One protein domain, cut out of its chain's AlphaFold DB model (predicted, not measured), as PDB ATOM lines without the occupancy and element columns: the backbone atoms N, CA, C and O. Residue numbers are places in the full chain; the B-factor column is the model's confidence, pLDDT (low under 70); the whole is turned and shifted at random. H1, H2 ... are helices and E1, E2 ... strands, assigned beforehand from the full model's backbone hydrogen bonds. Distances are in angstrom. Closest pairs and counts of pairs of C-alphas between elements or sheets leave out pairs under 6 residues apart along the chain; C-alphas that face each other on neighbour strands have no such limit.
ATOM      1  N   HIS A   6     -27.377 -18.318 -15.217       90.12
ATOM      2  CA  HIS A   6     -28.501 -18.716 -16.041       90.12
ATOM      3  C   HIS A   6     -28.108 -18.570 -17.505       90.12
ATOM      4  O   HIS A   6     -27.672 -17.499 -17.924       90.12
ATOM      5  N   LEU A   7     -28.269 -19.643 -18.276       88.56
ATOM      6  CA  LEU A   7     -28.197 -19.577 -19.727       88.56
ATOM      7  C   LEU A   7     -29.588 -19.214 -20.250       88.56
ATOM      8  O   LEU A   7     -30.539 -19.973 -20.051       88.56
ATOM      9  N   VAL A   8     -29.713 -18.052 -20.879       86.44
ATOM     10  CA  VAL A   8     -30.971 -17.567 -21.452       86.44
ATOM     11  C   VAL A   8     -30.800 -17.339 -22.946       86.44
ATOM     12  O   VAL A   8     -29.770 -16.851 -23.392       86.44
ATOM     13  N   ALA A   9     -31.814 -17.702 -23.722       83.06
ATOM     14  CA  ALA A   9     -31.889 -17.361 -25.133       83.06
ATOM     15  C   ALA A   9     -32.625 -16.025 -25.270       83.06
ATOM     16  O   ALA A   9     -33.769 -15.907 -24.827       83.06
ATOM     17  N   VAL A  10     -31.973 -15.017 -25.847       80.62
ATOM     18  CA  VAL A  10     -32.586 -13.708 -26.112       80.62
ATOM     19  C   VAL A  10     -32.997 -13.592 -27.582       80.62
ATOM     20  O   VAL A  10     -32.480 -14.301 -28.443       80.62
ATOM     21  N   PHE A  11     -33.960 -12.711 -27.872       78.31
ATOM     22  CA  PHE A  11     -34.553 -12.505 -29.208       78.31
ATOM     23  C   PHE A  11     -35.353 -13.690 -29.773       78.31
ATOM     24  O   PHE A  11     -35.585 -13.772 -30.979       78.31
ATOM     25  N   THR A  12     -35.805 -14.609 -28.923       77.12
ATOM     26  CA  THR A  12     -36.684 -15.703 -29.336       77.12
ATOM     27  C   THR A  12     -37.647 -16.100 -28.223       77.12
ATOM     28  O   THR A  12     -37.335 -15.946 -27.045       77.12
ATOM     29  N   PRO A  20     -27.604 -16.995 -27.383       84.69
ATOM     30  CA  PRO A  20     -27.366 -17.433 -26.015       84.69
ATOM     31  C   PRO A  20     -26.604 -16.376 -25.205       84.69
ATOM     32  O   PRO A  20     -25.503 -15.953 -25.554       84.69
ATOM     33  N   LEU A  21     -27.170 -16.024 -24.053       87.25
ATOM     34  CA  LEU A  21     -26.624 -15.082 -23.087       87.25
ATOM     35  C   LEU A  21     -26.448 -15.779 -21.734       87.25
ATOM     36  O   LEU A  21     -27.392 -16.353 -21.186       87.25
ATOM     37  N   ALA A  22     -25.250 -15.693 -21.158       90.31
ATOM     38  CA  ALA A  22     -25.023 -16.113 -19.777       90.31
ATOM     39  C   ALA A  22     -25.249 -14.944 -18.813       90.31
ATOM     40  O   ALA A  22     -24.659 -13.876 -18.978       90.31
ATOM     41  N   VAL A  23     -26.069 -15.153 -17.783       89.75
ATOM     42  CA  VAL A  23     -26.365 -14.160 -16.741       89.75
ATOM     43  C   VAL A  23     -25.917 -14.680 -15.381       89.75
ATOM     44  O   VAL A  23     -26.470 -15.646 -14.858       89.75
ATOM     45  N   PHE A  24     -24.935 -14.011 -14.791       90.19
ATOM     46  CA  PHE A  24     -24.430 -14.252 -13.446       90.19
ATOM     47  C   PHE A  24     -25.146 -13.330 -12.461       90.19
ATOM     48  O   PHE A  24     -24.967 -12.113 -12.504       90.19
ATOM     49  N   SER A  25     -25.951 -13.906 -11.571       85.44
ATOM     50  CA  SER A  25     -26.747 -13.157 -10.589       85.44
ATOM     51  C   SER A  25     -25.899 -12.526  -9.479       85.44
ATOM     52  O   SER A  25     -26.305 -11.520  -8.907       85.44
ATOM     53  N   ASP A  26     -24.736 -13.113  -9.185       81.62
ATOM     54  CA  ASP A  26     -23.795 -12.638  -8.165       81.62
ATOM     55  C   ASP A  26     -22.445 -12.280  -8.802       81.62
ATOM     56  O   ASP A  26     -21.466 -13.027  -8.756       81.62
ATOM     57  N   GLY A  27     -22.413 -11.132  -9.476       81.69
ATOM     58  CA  GLY A  27     -21.201 -10.588 -10.079       81.69
ATOM     59  C   GLY A  27     -20.276  -9.889  -9.083       81.69
ATOM     60  O   GLY A  27     -19.123  -9.634  -9.415       81.69
ATOM     61  N   ALA A  28     -20.742  -9.564  -7.873       82.62
ATOM     62  CA  ALA A  28     -19.962  -8.781  -6.909       82.62
ATOM     63  C   ALA A  28     -18.768  -9.562  -6.354       82.62
ATOM     64  O   ALA A  28     -17.721  -8.981  -6.070       82.62
ATOM     65  N   ALA A  29     -18.916 -10.882  -6.240       83.69
ATOM     66  CA  ALA A  29     -17.872 -11.780  -5.769       83.69
ATOM     67  C   ALA A  29     -16.785 -12.077  -6.822       83.69
ATOM     68  O   ALA A  29     -15.774 -12.699  -6.494       83.69
ATOM     69  N   VAL A  30     -16.972 -11.672  -8.086       85.12
ATOM     70  CA  VAL A  30     -16.070 -12.028  -9.191       85.12
ATOM     71  C   VAL A  30     -15.195 -10.829  -9.568       85.12
ATOM     72  O   VAL A  30     -15.715  -9.797  -9.986       85.12
ATOM     73  N   PRO A  31     -13.856 -10.936  -9.484       87.75
ATOM     74  CA  PRO A  31     -12.963  -9.893  -9.978       87.75
ATOM     75  C   PRO A  31     -13.135  -9.664 -11.480       87.75
ATOM     76  O   PRO A  31     -13.337 -10.604 -12.242       87.75
ATOM     77  N   GLU A  32     -12.957  -8.428 -11.937       85.62
ATOM     78  CA  GLU A  32     -13.135  -8.062 -13.349       85.62
ATOM     79  C   GLU A  32     -12.261  -8.886 -14.312       85.62
ATOM     80  O   GLU A  32     -12.732  -9.344 -15.353       85.62
ATOM     81  N   ALA A  33     -11.010  -9.162 -13.929       86.94
ATOM     82  CA  ALA A  33     -10.124 -10.032 -14.701       86.94
ATOM     83  C   ALA A  33     -10.679 -11.465 -14.832       86.94
ATOM     84  O   ALA A  33     -10.572 -12.079 -15.892       86.94
ATOM     85  N   ALA A  34     -11.325 -11.979 -13.779       89.12
ATOM     86  CA  ALA A  34     -11.975 -13.284 -13.802       89.12
ATOM     87  C   ALA A  34     -13.267 -13.263 -14.635       89.12
ATOM     88  O   ALA A  34     -13.531 -14.226 -15.347       89.12
ATOM     89  N   MET A  35     -14.032 -12.164 -14.623       89.75
ATOM     90  CA  MET A  35     -15.216 -12.001 -15.480       89.75
ATOM     91  C   MET A  35     -14.863 -12.147 -16.969       89.75
ATOM     92  O   MET A  35     -15.561 -12.846 -17.703       89.75
ATOM     93  N   GLN A  36     -13.748 -11.550 -17.408       87.69
ATOM     94  CA  GLN A  36     -13.274 -11.682 -18.790       87.69
ATOM     95  C   GLN A  36     -12.827 -13.114 -19.115       87.69
ATOM     96  O   GLN A  36     -13.087 -13.593 -20.219       87.69
ATOM     97  N   LEU A  37     -12.158 -13.801 -18.184       89.38
ATOM     98  CA  LEU A  37     -11.775 -15.205 -18.369       89.38
ATOM     99  C   LEU A  37     -13.009 -16.101 -18.491       89.38
ATOM    100  O   LEU A  37     -13.066 -16.916 -19.402       89.38
ATOM    101  N   ILE A  38     -14.021 -15.886 -17.650       88.75
ATOM    102  CA  ILE A  38     -15.300 -16.604 -17.716       88.75
ATOM    103  C   ILE A  38     -15.995 -16.350 -19.058       88.75
ATOM    104  O   ILE A  38     -16.447 -17.293 -19.695       88.75
ATOM    105  N   ALA A  39     -16.039 -15.101 -19.530       88.31
ATOM    106  CA  ALA A  39     -16.629 -14.780 -20.831       88.31
ATOM    107  C   ALA A  39     -15.884 -15.453 -22.001       88.31
ATOM    108  O   ALA A  39     -16.506 -15.855 -22.983       88.31
ATOM    109  N   ARG A  40     -14.555 -15.605 -21.898       87.75
ATOM    110  CA  ARG A  40     -13.742 -16.333 -22.888       87.75
ATOM    111  C   ARG A  40     -13.965 -17.841 -22.824       87.75
ATOM    112  O   ARG A  40     -14.051 -18.459 -23.876       87.75
ATOM    113  N   GLU A  41     -14.081 -18.397 -21.623       89.75
ATOM    114  CA  GLU A  41     -14.331 -19.823 -21.396       89.75
ATOM    115  C   GLU A  41     -15.711 -20.242 -21.917       89.75
ATOM    116  O   GLU A  41     -15.844 -21.256 -22.594       89.75
ATOM    117  N   LEU A  42     -16.741 -19.432 -21.652       88.25
ATOM    118  CA  LEU A  42     -18.101 -19.700 -22.126       88.25
ATOM    119  C   LEU A  42     -18.245 -19.516 -23.643       88.25
ATOM    120  O   LEU A  42     -19.135 -20.116 -24.239       88.25
ATOM    121  N   VAL A  50     -24.556  -9.341 -12.918       88.19
ATOM    122  CA  VAL A  50     -25.412  -8.489 -12.097       88.19
ATOM    123  C   VAL A  50     -24.635  -8.082 -10.854       88.19
ATOM    124  O   VAL A  50     -24.068  -8.909 -10.143       88.19
ATOM    125  N   LEU A  51     -24.588  -6.782 -10.613       86.06
ATOM    126  CA  LEU A  51     -23.895  -6.155  -9.503       86.06
ATOM    127  C   LEU A  51     -24.901  -5.407  -8.633       86.06
ATOM    128  O   LEU A  51     -25.897  -4.885  -9.152       86.06
ATOM    129  N   PRO A  52     -24.618  -5.281  -7.327       82.25
ATOM    130  CA  PRO A  52     -25.373  -4.380  -6.482       82.25
ATOM    131  C   PRO A  52     -25.294  -2.955  -7.049       82.25
ATOM    132  O   PRO A  52     -24.280  -2.570  -7.651       82.25
ATOM    133  N   PRO A  53     -26.363  -2.165  -6.890       81.25
ATOM    134  CA  PRO A  53     -26.369  -0.793  -7.359       81.25
ATOM    135  C   PRO A  53     -25.298   0.027  -6.635       81.25
ATOM    136  O   PRO A  53     -25.134  -0.076  -5.420       81.25
ATOM    137  N   LYS A  54     -24.565   0.854  -7.387       72.00
ATOM    138  CA  LYS A  54     -23.590   1.796  -6.813       72.00
ATOM    139  C   LYS A  54     -24.251   3.041  -6.214       72.00
ATOM    140  O   LYS A  54     -23.720   3.598  -5.262       72.00
ATOM    141  N   ASP A  55     -25.421   3.422  -6.729       76.62
ATOM    142  CA  ASP A  55     -26.158   4.623  -6.329       76.62
ATOM    143  C   ASP A  55     -27.600   4.271  -5.962       76.62
ATOM    144  O   ASP A  55     -28.198   3.392  -6.581       76.62
ATOM    145  N   LYS A  56     -28.195   5.014  -5.019       72.00
ATOM    146  CA  LYS A  56     -29.593   4.823  -4.579       72.00
ATOM    147  C   LYS A  56     -30.640   5.039  -5.685       72.00
ATOM    148  O   LYS A  56     -31.797   4.677  -5.496       72.00
ATOM    149  N   GLU A  57     -30.258   5.645  -6.808       74.44
ATOM    150  CA  GLU A  57     -31.139   5.859  -7.965       74.44
ATOM    151  C   GLU A  57     -31.231   4.647  -8.909       74.44
ATOM    152  O   GLU A  57     -32.102   4.603  -9.784       74.44
ATOM    153  N   ASN A  58     -30.343   3.665  -8.742       74.06
ATOM    154  CA  ASN A  58     -30.267   2.475  -9.580       74.06
ATOM    155  C   ASN A  58     -30.720   1.254  -8.776       74.06
ATOM    156  O   ASN A  58     -30.354   1.110  -7.614       74.06
ATOM    157  N   ASP A  59     -31.489   0.356  -9.392       73.88
ATOM    158  CA  ASP A  59     -31.903  -0.883  -8.720       73.88
ATOM    159  C   ASP A  59     -30.817  -1.967  -8.815       73.88
ATOM    160  O   ASP A  59     -30.673  -2.792  -7.916       73.88
ATOM    161  N   PHE A  60     -30.029  -1.961  -9.896       76.12
ATOM    162  CA  PHE A  60     -28.936  -2.904 -10.134       76.12
ATOM    163  C   PHE A  60     -27.925  -2.352 -11.152       76.12
ATOM    164  O   PHE A  60     -28.246  -1.511 -11.997       76.12
ATOM    165  N   GLY A  61     -26.680  -2.818 -11.062       82.06
ATOM    166  CA  GLY A  61     -25.644  -2.582 -12.066       82.06
ATOM    167  C   GLY A  61     -25.461  -3.812 -12.950       82.06
ATOM    168  O   GLY A  61     -25.509  -4.933 -12.454       82.06
ATOM    169  N   LEU A  62     -25.220  -3.625 -14.246       84.88
ATOM    170  CA  LEU A  62     -24.874  -4.718 -15.154       84.88
ATOM    171  C   LEU A  62     -23.503  -4.465 -15.768       84.88
ATOM    172  O   LEU A  62     -23.249  -3.400 -16.335       84.88
ATOM    173  N   ARG A  63     -22.631  -5.467 -15.707       86.81
ATOM    174  CA  ARG A  63     -21.412  -5.515 -16.517       86.81
ATOM    175  C   ARG A  63     -21.556  -6.576 -17.585       86.81
ATOM    176  O   ARG A  63     -21.835  -7.724 -17.261       86.81
ATOM    177  N   ILE A  64     -21.343  -6.194 -18.833       86.69
ATOM    178  CA  ILE A  64     -21.448  -7.086 -19.983       86.69
ATOM    179  C   ILE A  64     -20.051  -7.261 -20.568       86.69
ATOM    180  O   ILE A  64     -19.327  -6.287 -20.786       86.69
ATOM    181  N   PHE A  65     -19.670  -8.507 -20.801       86.69
ATOM    182  CA  PHE A  65     -18.411  -8.897 -21.416       86.69
ATOM    183  C   PHE A  65     -18.681  -9.671 -22.692       86.69
ATOM    184  O   PHE A  65     -19.628 -10.452 -22.767       86.69
ATOM    185  N   THR A  66     -17.804  -9.494 -23.672       84.00
ATOM    186  CA  THR A  66     -17.746 -10.357 -24.854       84.00
ATOM    187  C   THR A  66     -16.400 -11.083 -24.879       84.00
ATOM    188  O   THR A  66     -15.430 -10.599 -24.282       84.00
ATOM    189  N   PRO A  67     -16.271 -12.219 -25.587       80.25
ATOM    190  CA  PRO A  67     -15.026 -12.990 -25.615       80.25
ATOM    191  C   PRO A  67     -13.830 -12.190 -26.150       80.25
ATOM    192  O   PRO A  67     -12.681 -12.478 -25.816       80.25
ATOM    193  N   ARG A  68     -14.100 -11.177 -26.990       75.38
ATOM    194  CA  ARG A  68     -13.088 -10.370 -27.689       75.38
ATOM    195  C   ARG A  68     -12.980  -8.915 -27.227       75.38
ATOM    196  O   ARG A  68     -11.961  -8.300 -27.530       75.38
ATOM    197  N   ARG A  69     -13.979  -8.341 -26.547       71.81
ATOM    198  CA  ARG A  69     -13.936  -6.942 -26.075       71.81
ATOM    199  C   ARG A  69     -14.170  -6.830 -24.575       71.81
ATOM    200  O   ARG A  69     -14.938  -7.591 -23.990       71.81
ATOM    201  N   SER A  70     -13.510  -5.829 -23.998       54.38
ATOM    202  CA  SER A  70     -13.588  -5.475 -22.588       54.38
ATOM    203  C   SER A  70     -14.916  -4.802 -22.216       54.38
ATOM    204  O   SER A  70     -15.588  -4.193 -23.046       54.38
ATOM    205  N   CYS A  71     -15.249  -4.970 -20.935       56.28
ATOM    206  CA  CYS A  71     -16.396  -4.485 -20.165       56.28
ATOM    207  C   CYS A  71     -17.201  -3.321 -20.776       56.28
ATOM    208  O   CYS A  71     -16.721  -2.189 -20.858       56.28
ATOM    209  N   GLN A  72     -18.477  -3.572 -21.075       63.84
ATOM    210  CA  GLN A  72     -19.482  -2.530 -21.255       63.84
ATOM    211  C   GLN A  72     -20.359  -2.463 -19.997       63.84
ATOM    212  O   GLN A  72     -21.025  -3.430 -19.624       63.84
ATOM    213  N   LEU A  73     -20.343  -1.320 -19.308       59.53
ATOM    214  CA  LEU A  73     -21.182  -1.087 -18.133       59.53
ATOM    215  C   LEU A  73     -22.545  -0.549 -18.586       59.53
ATOM    216  O   LEU A  73     -22.618   0.524 -19.186       59.53
ATOM    217  N   ARG A  74     -23.626  -1.267 -18.270       65.38
ATOM    218  CA  ARG A  74     -25.000  -0.784 -18.445       65.38
ATOM    219  C   ARG A  74     -25.645  -0.633 -17.072       65.38
ATOM    220  O   ARG A  74     -25.755  -1.587 -16.313       65.38
ATOM    221  N   VAL A  75     -26.065   0.584 -16.748       57.50
ATOM    222  CA  VAL A  75     -26.761   0.888 -15.495       57.50
ATOM    223  C   VAL A  75     -28.242   1.053 -15.809       57.50
ATOM    224  O   VAL A  75     -28.601   1.839 -16.686       57.50
ATOM    225  N   THR A  76     -29.103   0.291 -15.143       55.09
ATOM    226  CA  THR A  76     -30.556   0.386 -15.320       55.09
ATOM    227  C   THR A  76     -31.144   1.242 -14.205       55.09
ATOM    228  O   THR A  76     -31.071   0.885 -13.028       55.09
ATOM    229  N   ARG A  77     -31.717   2.387 -14.586       49.53
ATOM    230  CA  ARG A  77     -32.443   3.281 -13.677       49.53
ATOM    231  C   ARG A  77     -33.810   2.699 -13.315       49.53
ATOM    232  O   ARG A  77     -34.407   1.987 -14.121       49.53
ATOM    233  N   ARG A  78     -34.340   3.136 -12.170       49.03
ATOM    234  CA  ARG A  78     -35.683   2.838 -11.632       49.03
ATOM    235  C   ARG A  78     -36.867   2.935 -12.599       49.03
ATOM    236  O   ARG A  78     -37.927   2.389 -12.321       49.03
TER     237      ARG A  78
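AT A GLANCE: This is residues 6 to 12, 20 to 42 and 50 to 78 of the 89 residues of an uncharacterized protein of Acidobacteria bacterium (UniProt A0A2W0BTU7). A long strand hairpin, E3 and E4, has helix H1 by the last residue of E3, while a separate antiparallel pair, E1 and E2, brings E2 near E3 and H1. The 59 printed residues, of mixed class, hold E1 E2 H1 E3 E4 in that order. The whole is only just compact, close to loose: radius of gyration of the C-alphas 12.0 A, spans 33 by 31 by 18 A.

HOW THE PARTS SIT: E3, residues 58 to 65, and E4, residues 72 to 77, are an antiparallel hairpin at 161 degrees; N 62 and O 74 are 3.0 A apart. The closest C-alphas of E3 and H1, residues 32 to 42, are those of Phe 65 and Ala 39, 6.2 A apart. Every O i to N i+4 pair of H1 is within hydrogen-bond range. E1, residues 6 to 10, and E2, residues 20 to 24, are antiparallel at 141 degrees; N 8 and O 21 are 2.9 A apart.

IN THESE COORDINATES: E3 spans 20.2 A, E4 16.1 A and H1 15.4 A. C-alpha 6 is at (-28.501, -18.716, -16.041), C-alpha 77 at (-32.443, 3.281, -13.677).

THE WHOLE: Cuts leave gaps of 10.0 A between C-alphas 12 and 20 and 16.7 A between C-alphas 42 and 50. No link printed whole is long. Residues 70 to 78 have pLDDT under 70.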